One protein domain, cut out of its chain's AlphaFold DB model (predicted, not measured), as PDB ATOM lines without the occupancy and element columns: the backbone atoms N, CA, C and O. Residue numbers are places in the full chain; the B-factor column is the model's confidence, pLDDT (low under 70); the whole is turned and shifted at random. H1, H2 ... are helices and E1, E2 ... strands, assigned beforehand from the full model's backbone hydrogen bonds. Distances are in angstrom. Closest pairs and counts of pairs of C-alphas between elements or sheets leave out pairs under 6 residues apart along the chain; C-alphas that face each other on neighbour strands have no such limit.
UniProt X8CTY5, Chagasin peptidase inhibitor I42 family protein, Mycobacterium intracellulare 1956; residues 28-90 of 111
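AT A GLANCE: This is residues 28 to 90 of the 111 residues of the protein "Chagasin peptidase inhibitor I42 family protein" of Mycobacterium intracellulare 1956 (UniProt X8CTY5). With little regular structure, a narrow ribbon of two parallel strands, E1 and E2, runs along the long axis; short H1 sits beyond one end. Two long unnamed stretches loop out from it: residues 43 to 56 return past E1, and residues 63 to 90 swing out beyond E2, with residues 66 to 71 sticking out. The printed part has 63 residues, in the order E1, H1, E2, 18 of them in named elements of mixed class; it is only just loose, close to compact, with radius of gyration of the C-alphas 13.1 A, and elongated, 36 by 20 by 19 A.

IN THESE COORDINATES: E1, residues 30 to 35, spans 16.2 A from C-alpha 30 at (7.110, -7.986, -19.007). E2, residues 57 to 62, spans 16.1 A and ends at C-alpha 62, (-7.287, -2.637, -23.825). H1, residues 37 to 42, spans 8.7 A.

HOW THE PARTS SIT: E1 and E2 are parallel at 18 degrees; N 33 and O 59 are within hydrogen-bond range, 2.8 A. E1, H1 and E2 form a strand-helix-strand unit, two parallel neighbour strands with a helix between them in the chain. The closest C-alphas of H1 and E2, Met 37 and Leu 62, are 7.3 A apart. Every O i to N i+4 pair in H1 is within range.

THE WHOLE: The farthest C-alphas, Val 54 and Thr 67, are 37.7 A apart. The link E1 to H1 is tight, H1 to E2 long. The printed part has no cut, and no printed residue is under 70 in pLDDT.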
ATOM      1  N   PRO A  28      15.182  -9.477 -18.908       85.69
ATOM      2  CA  PRO A  28      14.067  -8.680 -19.402       85.69
ATOM      3  C   PRO A  28      12.745  -9.268 -18.919       85.69
ATOM      4  O   PRO A  28      12.484 -10.460 -19.095       85.69
ATOM      5  N   SER A  29      11.922  -8.433 -18.297       90.25
ATOM      6  CA  SER A  29      10.612  -8.821 -17.792       90.25
ATOM      7  C   SER A  29       9.507  -8.047 -18.494       90.25
ATOM      8  O   SER A  29       9.718  -6.967 -19.058       90.25
ATOM      9  N   THR A  30       8.306  -8.612 -18.454       94.56
ATOM     10  CA  THR A  30       7.110  -7.986 -19.007       94.56
ATOM     11  C   THR A  30       6.239  -7.456 -17.878       94.56
ATOM     12  O   THR A  30       5.967  -8.152 -16.900       94.56
ATOM     13  N   LYS A  31       5.788  -6.214 -18.022       95.31
ATOM     14  CA  LYS A  31       4.756  -5.608 -17.184       95.31
ATOM     15  C   LYS A  31       3.487  -5.474 -18.010       95.31
ATOM     16  O   LYS A  31       3.554  -5.001 -19.139       95.31
ATOM     17  N   THR A  32       2.349  -5.846 -17.436       95.56
ATOM     18  CA  THR A  32       1.053  -5.734 -18.109       95.56
ATOM     19  C   THR A  32       0.204  -4.678 -17.425       95.56
ATOM     20  O   THR A  32       0.012  -4.716 -16.210       95.56
ATOM     21  N   LEU A  33      -0.317  -3.749 -18.218       95.19
ATOM     22  CA  LEU A  33      -1.327  -2.788 -17.814       95.19
ATOM     23  C   LEU A  33      -2.639  -3.164 -18.493       95.19
ATOM     24  O   LEU A  33      -2.746  -3.108 -19.717       95.19
ATOM     25  N   GLN A  34      -3.625  -3.569 -17.696       95.00
ATOM     26  CA  GLN A  34      -4.905  -4.045 -18.204       95.00
ATOM     27  C   GLN A  34      -6.007  -3.017 -17.958       95.00
ATOM     28  O   GLN A  34      -6.234  -2.558 -16.837       95.00
ATOM     29  N   VAL A  35      -6.734  -2.688 -19.020       94.69
ATOM     30  CA  VAL A  35      -7.910  -1.823 -18.998       94.69
ATOM     31  C   VAL A  35      -9.119  -2.655 -19.415       94.69
ATOM     32  O   VAL A  35      -9.330  -2.877 -20.608       94.69
ATOM     33  N   PRO A  36      -9.931  -3.148 -18.466       92.44
ATOM     34  CA  PRO A  36     -11.066  -3.992 -18.807       92.44
ATOM     35  C   PRO A  36     -12.136  -3.199 -19.565       92.44
ATOM     36  O   PRO A  36     -12.313  -1.996 -19.357       92.44
ATOM     37  N   MET A  37     -12.927  -3.901 -20.383       90.38
ATOM     38  CA  MET A  37     -14.009  -3.300 -21.177       90.38
ATOM     39  C   MET A  37     -15.001  -2.491 -20.321       90.38
ATOM     40  O   MET A  37     -15.499  -1.459 -20.757       90.38
ATOM     41  N   THR A  38     -15.257  -2.907 -19.078       91.12
ATOM     42  CA  THR A  38     -16.146  -2.185 -18.150       91.12
ATOM     43  C   THR A  38     -15.671  -0.762 -17.866       91.12
ATOM     44  O   THR A  38     -16.492   0.147 -17.776       91.12
ATOM     45  N   LYS A  39     -14.355  -0.542 -17.760       91.75
ATOM     46  CA  LYS A  39     -13.768   0.788 -17.565       91.75
ATOM     47  C   LYS A  39     -13.866   1.616 -18.841       91.75
ATOM     48  O   LYS A  39     -14.319   2.750 -18.772       91.75
ATOM     49  N   VAL A  40     -13.546   1.017 -19.991       90.50
ATOM     50  CA  VAL A  40     -13.651   1.665 -21.314       90.50
ATOM     51  C   VAL A  40     -15.072   2.167 -21.588       90.50
ATOM     52  O   VAL A  40     -15.250   3.232 -22.163       90.50
ATOM     53  N   LEU A  41     -16.091   1.426 -21.148       89.31
ATOM     54  CA  LEU A  41     -17.495   1.786 -21.363       89.31
ATOM     55  C   LEU A  41     -18.044   2.832 -20.383       89.31
ATOM     56  O   LEU A  41     -19.091   3.412 -20.652       89.31
ATOM     57  N   THR A  42     -17.399   3.031 -19.232       93.06
ATOM     58  CA  THR A  42     -17.942   3.865 -18.141       93.06
ATOM     59  C   THR A  42     -17.146   5.135 -17.888       93.06
ATOM     60  O   THR A  42     -17.650   6.041 -17.229       93.06
ATOM     61  N   GLN A  43     -15.912   5.211 -18.382       92.81
ATOM     62  CA  GLN A  43     -15.005   6.328 -18.146       92.81
ATOM     63  C   GLN A  43     -14.705   7.035 -19.463       92.81
ATOM     64  O   GLN A  43     -14.319   6.398 -20.438       92.81
ATOM     65  N   SER A  44     -14.863   8.358 -19.475       90.38
ATOM     66  CA  SER A  44     -14.483   9.196 -20.617       90.38
ATOM     67  C   SER A  44     -12.966   9.285 -20.780       90.38
ATOM     68  O   SER A  44     -12.472   9.377 -21.898       90.38
ATOM     69  N   GLU A  45     -12.230   9.231 -19.668       93.44
ATOM     70  CA  GLU A  45     -10.771   9.255 -19.624       93.44
ATOM     71  C   GLU A  45     -10.263   8.244 -18.592       93.44
ATOM     72  O   GLU A  45     -10.812   8.130 -17.493       93.44
ATOM     73  N   ILE A  46      -9.210   7.504 -18.944       93.94
ATOM     74  CA  ILE A  46      -8.605   6.471 -18.096       93.94
ATOM     75  C   ILE A  46      -7.124   6.798 -17.941       93.94
ATOM     76  O   ILE A  46      -6.342   6.608 -18.868       93.94
ATOM     77  N   ASN A  47      -6.738   7.256 -16.752       95.06
ATOM     78  CA  ASN A  47      -5.353   7.570 -16.417       95.06
ATOM     79  C   ASN A  47      -4.773   6.475 -15.518       95.06
ATOM     80  O   ASN A  47      -5.359   6.137 -14.488       95.06
ATOM     81  N   GLN A  48      -3.630   5.915 -15.909       93.00
ATOM     82  CA  GLN A  48      -2.907   4.909 -15.135       93.00
ATOM     83  C   GLN A  48      -1.407   5.182 -15.182       93.00
ATOM     84  O   GLN A  48      -0.890   5.723 -16.157       93.00
ATOM     85  N   SER A  49      -0.710   4.784 -14.124       94.12
ATOM     86  CA  SER A  49       0.732   4.965 -13.993       94.12
ATOM     87  C   SER A  49       1.381   3.637 -13.641       94.12
ATOM     88  O   SER A  49       0.863   2.881 -12.820       94.12
ATOM     89  N   ILE A  50       2.523   3.360 -14.262       92.69
ATOM     90  CA  ILE A  50       3.321   2.168 -14.002       92.69
ATOM     91  C   ILE A  50       4.801   2.530 -14.039       92.69
ATOM     92  O   ILE A  50       5.236   3.305 -14.888       92.69
ATOM     93  N   THR A  51       5.573   1.956 -13.123       92.75
ATOM     94  CA  THR A  51       7.034   2.046 -13.148       92.75
ATOM     95  C   THR A  51       7.583   0.904 -13.997       92.75
ATOM     96  O   THR A  51       7.277  -0.265 -13.739       92.75
ATOM     97  N   LEU A  52       8.381   1.241 -15.010       91.44
ATOM     98  CA  LEU A  52       9.010   0.289 -15.920       91.44
ATOM     99  C   LEU A  52      10.529   0.472 -15.883       91.44
ATOM    100  O   LEU A  52      11.024   1.562 -16.163       91.44
ATOM    101  N   ASP A  53      11.258  -0.592 -15.558       91.06
ATOM    102  CA  ASP A  53      12.723  -0.568 -15.585       91.06
ATOM    103  C   ASP A  53      13.263  -0.637 -17.020       91.06
ATOM    104  O   ASP A  53      12.637  -1.198 -17.923       91.06
ATOM    105  N   VAL A  54      14.472  -0.108 -17.225       89.75
ATOM    106  CA  VAL A  54      15.156  -0.152 -18.525       89.75
ATOM    107  C   VAL A  54      15.359  -1.603 -18.971       89.75
ATOM    108  O   VAL A  54      15.839  -2.440 -18.210       89.75
ATOM    109  N   GLY A  55      15.010  -1.889 -20.228       90.00
ATOM    110  CA  GLY A  55      15.102  -3.226 -20.821       90.00
ATOM    111  C   GLY A  55      13.859  -4.100 -20.622       90.00
ATOM    112  O   GLY A  55      13.761  -5.148 -21.257       90.00
ATOM    113  N   ASN A  56      12.894  -3.671 -19.803       92.81
ATOM    114  CA  ASN A  56      11.604  -4.345 -19.681       92.81
ATOM    115  C   ASN A  56      10.642  -3.946 -20.807       92.81
ATOM    116  O   ASN A  56      10.790  -2.916 -21.460       92.81
ATOM    117  N   THR A  57       9.616  -4.773 -21.007       94.94
ATOM    118  CA  THR A  57       8.546  -4.526 -21.981       94.94
ATOM    119  C   THR A  57       7.239  -4.214 -21.265       94.94
ATOM    120  O   THR A  57       6.858  -4.918 -20.331       94.94
ATOM    121  N   LEU A  58       6.529  -3.183 -21.725       95.12
ATOM    122  CA  LEU A  58       5.159  -2.899 -21.307       95.12
ATOM    123  C   LEU A  58       4.178  -3.488 -22.325       95.12
ATOM    124  O   LEU A  58       4.238  -3.160 -23.507       95.12
ATOM    125  N   VAL A  59       3.256  -4.318 -21.849       96.06
ATOM    126  CA  VAL A  59       2.087  -4.788 -22.596       96.06
ATOM    127  C   VAL A  59       0.873  -4.018 -22.098       96.06
ATOM    128  O   VAL A  59       0.595  -3.994 -20.900       96.06
ATOM    129  N   VAL A  60       0.151  -3.381 -23.015       95.06
ATOM    130  CA  VAL A  60      -1.092  -2.672 -22.703       95.06
ATOM    131  C   VAL A  60      -2.255  -3.465 -23.282       95.06
ATOM    132  O   VAL A  60      -2.398  -3.576 -24.496       95.06
ATOM    133  N   GLU A  61      -3.087  -4.013 -22.405       95.19
ATOM    134  CA  GLU A  61      -4.288  -4.753 -22.780       95.19
ATOM    135  C   GLU A  61      -5.501  -3.840 -22.655       95.19
ATOM    136  O   GLU A  61      -5.891  -3.452 -21.554       95.19
ATOM    137  N   LEU A  62      -6.111  -3.498 -23.785       94.62
ATOM    138  CA  LEU A  62      -7.287  -2.637 -23.825       94.62
ATOM    139  C   LEU A  62      -8.526  -3.454 -24.177       94.62
ATOM    140  O   LEU A  62      -8.563  -4.153 -25.192       94.62
ATOM    141  N   GLY A  63      -9.574  -3.314 -23.366       92.19
ATOM    142  CA  GLY A  63     -10.897  -3.827 -23.690       92.19
ATOM    143  C   GLY A  63     -11.327  -3.334 -25.071       92.19
ATOM    144  O   GLY A  63     -11.241  -2.143 -25.376       92.19
ATOM    145  N   SER A  64     -11.762  -4.258 -25.922       89.81
ATOM    146  CA  SER A  64     -12.219  -3.951 -27.273       89.81
ATOM    147  C   SER A  64     -13.489  -4.729 -27.599       89.81
ATOM    148  O   SER A  64     -13.727  -5.816 -27.072       89.81
ATOM    149  N   ASN A  65     -14.325  -4.150 -28.462       86.88
ATOM    150  CA  ASN A  65     -15.535  -4.798 -28.949       86.88
ATOM    151  C   ASN A  65     -15.644  -4.693 -30.475       86.88
ATOM    152  O   ASN A  65     -16.119  -3.694 -31.026       86.88
ATOM    153  N   TYR A  66     -15.250  -5.775 -31.147       82.50
ATOM    154  CA  TYR A  66     -15.268  -5.881 -32.604       82.50
ATOM    155  C   TYR A  66     -16.675  -6.074 -33.202       82.50
ATOM    156  O   TYR A  66     -16.804  -6.033 -34.422       82.50
ATOM    157  N   THR A  67     -17.738  -6.196 -32.388       83.12
ATOM    158  CA  THR A  67     -19.132  -6.168 -32.886       83.12
ATOM    159  C   THR A  67     -19.589  -4.765 -33.294       83.12
ATOM    160  O   THR A  67     -20.641  -4.610 -33.905       83.12
ATOM    161  N   THR A  68     -18.832  -3.736 -32.919       84.94
ATOM    162  CA  THR A  68     -19.027  -2.344 -33.354       84.94
ATOM    163  C   THR A  68     -18.015  -2.009 -34.457       84.94
ATOM    164  O   THR A  68     -17.158  -2.847 -34.729       84.94
ATOM    165  N   PRO A  69     -18.026  -0.823 -35.090       85.62
ATOM    166  CA  PRO A  69     -16.929  -0.389 -35.967       85.62
ATOM    167  C   PRO A  69     -15.753   0.272 -35.218       85.62
ATOM    168  O   PRO A  69     -14.746   0.598 -35.838       85.62
ATOM    169  N   TYR A  70     -15.841   0.468 -33.897       84.75
ATOM    170  CA  TYR A  70     -14.809   1.168 -33.122       84.75
ATOM    171  C   TYR A  70     -13.594   0.282 -32.832       84.75
ATOM    172  O   TYR A  70     -13.730  -0.851 -32.365       84.75
ATOM    173  N   ARG A  71     -12.391   0.795 -33.099       87.88
ATOM    174  CA  ARG A  71     -11.118   0.076 -32.942       87.88
ATOM    175  C   ARG A  71     -10.092   0.973 -32.260       87.88
ATOM    176  O   ARG A  71     -10.111   2.187 -32.458       87.88
ATOM    177  N   TRP A  72      -9.185   0.366 -31.505       92.06
ATOM    178  CA  TRP A  72      -7.957   1.039 -31.091       92.06
ATOM    179  C   TRP A  72      -7.059   1.214 -32.314       92.06
ATOM    180  O   TRP A  72      -6.925   0.286 -33.113       92.06
ATOM    181  N   THR A  73      -6.481   2.400 -32.485       92.19
ATOM    182  CA  THR A  73      -5.535   2.634 -33.577       92.19
ATOM    183  C   THR A  73      -4.283   1.784 -33.352       92.19
ATOM    184  O   THR A  73      -3.798   1.738 -32.219       92.19
ATOM    185  N   PRO A  74      -3.744   1.119 -34.392       90.00
ATOM    186  CA  PRO A  74      -2.512   0.350 -34.258       90.00
ATOM    187  C   PRO A  74      -1.346   1.214 -33.790       90.00
ATOM    188  O   PRO A  74      -0.586   0.786 -32.929       90.00
ATOM    189  N   ASP A  75      -1.251   2.443 -34.300       90.81
ATOM    190  CA  ASP A  75      -0.226   3.402 -33.900       90.81
ATOM    191  C   ASP A  75      -0.625   4.101 -32.595       90.81
ATOM    192  O   ASP A  75      -1.604   4.856 -32.531       90.81
ATOM    193  N   THR A  76       0.147   3.848 -31.540       90.81
ATOM    194  CA  THR A  76      -0.019   4.504 -30.242       90.81
ATOM    195  C   THR A  76       0.660   5.866 -30.261       90.81
ATOM    196  O   THR A  76       1.808   6.007 -30.680       90.81
ATOM    197  N   LYS A  77      -0.020   6.886 -29.731       92.75
ATOM    198  CA  LYS A  77       0.604   8.189 -29.484       92.75
ATOM    199  C   LYS A  77       1.514   8.091 -28.261       92.75
ATOM    200  O   LYS A  77       1.031   8.005 -27.135       92.75
ATOM    201  N   ILE A  78       2.820   8.108 -28.494       92.81
ATOM    202  CA  ILE A  78       3.846   8.090 -27.448       92.81
ATOM    203  C   ILE A  78       4.444   9.493 -27.337       92.81
ATOM    204  O   ILE A  78       4.804  10.086 -28.351       92.81
ATOM    205  N   GLY A  79       4.535  10.020 -26.112       91.50
ATOM    206  CA  GLY A  79       5.063  11.365 -25.862       91.50
ATOM    207  C   GLY A  79       6.545  11.507 -26.215       91.50
ATOM    208  O   GLY A  79       6.915  12.444 -26.915       91.50
ATOM    209  N   ASP A  80       7.375  10.554 -25.779       91.56
ATOM    210  CA  ASP A  80       8.804  10.501 -26.102       91.56
ATOM    211  C   ASP A  80       9.200   9.105 -26.607       91.56
ATOM    212  O   ASP A  80       9.278   8.132 -25.848       91.56
ATOM    213  N   SER A  81       9.448   9.020 -27.915       88.88
ATOM    214  CA  SER A  81       9.817   7.772 -28.592       88.88
ATOM    215  C   SER A  81      11.266   7.329 -28.348       88.88
ATOM    216  O   SER A  81      11.604   6.180 -28.641       88.88
ATOM    217  N   ALA A  82      12.116   8.202 -27.793       89.12
ATOM    218  CA  ALA A  82      13.470   7.841 -27.379       89.12
ATOM    219  C   ALA A  82      13.476   7.049 -26.061       89.12
ATOM    220  O   ALA A  82      14.417   6.298 -25.807       89.12
ATOM    221  N   ILE A  83      12.424   7.185 -25.243       89.75
ATOM    222  CA  ILE A  83      12.276   6.481 -23.960       89.75
ATOM    223  C   ILE A  83      11.490   5.177 -24.139       89.75
ATOM    224  O   ILE A  83      11.902   4.132 -23.637       89.75
ATOM    225  N   ILE A  84      10.362   5.216 -24.856       91.81
ATOM    226  CA  ILE A  84       9.510   4.043 -25.102       91.81
ATOM    227  C   ILE A  84       9.215   3.941 -26.593       91.81
ATOM    228  O   ILE A  84       8.803   4.908 -27.224       91.81
ATOM    229  N   ARG A  85       9.341   2.737 -27.153       93.19
ATOM    230  CA  ARG A  85       8.956   2.449 -28.535       93.19
ATOM    231  C   ARG A  85       7.907   1.352 -28.570       93.19
ATOM    232  O   ARG A  85       8.085   0.305 -27.950       93.19
ATOM    233  N   GLN A  86       6.848   1.565 -29.343       95.06
ATOM    234  CA  GLN A  86       5.889   0.506 -29.626       95.06
ATOM    235  C   GLN A  86       6.552  -0.584 -30.477       95.06
ATOM    236  O   GLN A  86       7.166  -0.295 -31.501       95.06
ATOM    237  N   LEU A  87       6.438  -1.837 -30.037       94.56
ATOM    238  CA  LEU A  87       7.032  -2.982 -30.733       94.56
ATOM    239  C   LEU A  87       6.020  -3.737 -31.597       94.56
ATOM    240  O   LEU A  87       6.393  -4.281 -32.632       94.56
ATOM    241  N   SER A  88       4.760  -3.800 -31.170       94.62
ATOM    242  CA  SER A  88       3.702  -4.535 -31.865       94.62
ATOM    243  C   SER A  88       2.310  -4.015 -31.494       94.62
ATOM    244  O   SER A  88       2.153  -3.190 -30.588       94.62
ATOM    245  N   HIS A  89       1.307  -4.485 -32.233       94.94
ATOM    246  CA  HIS A  89      -0.112  -4.339 -31.936       94.94
ATOM    247  C   HIS A  89      -0.827  -5.592 -32.436       94.94
ATOM    248  O   HIS A  89      -0.631  -5.994 -33.583       94.94
ATOM    249  N   GLU A  90      -1.671  -6.184 -31.601       93.81
ATOM    250  CA  GLU A  90      -2.448  -7.362 -31.963       93.81
ATOM    251  C   GLU A  90      -3.850  -7.263 -31.367       93.81
ATOM    252  O   GLU A  90      -4.030  -6.882 -30.209       93.81
TER     253      GLU A  90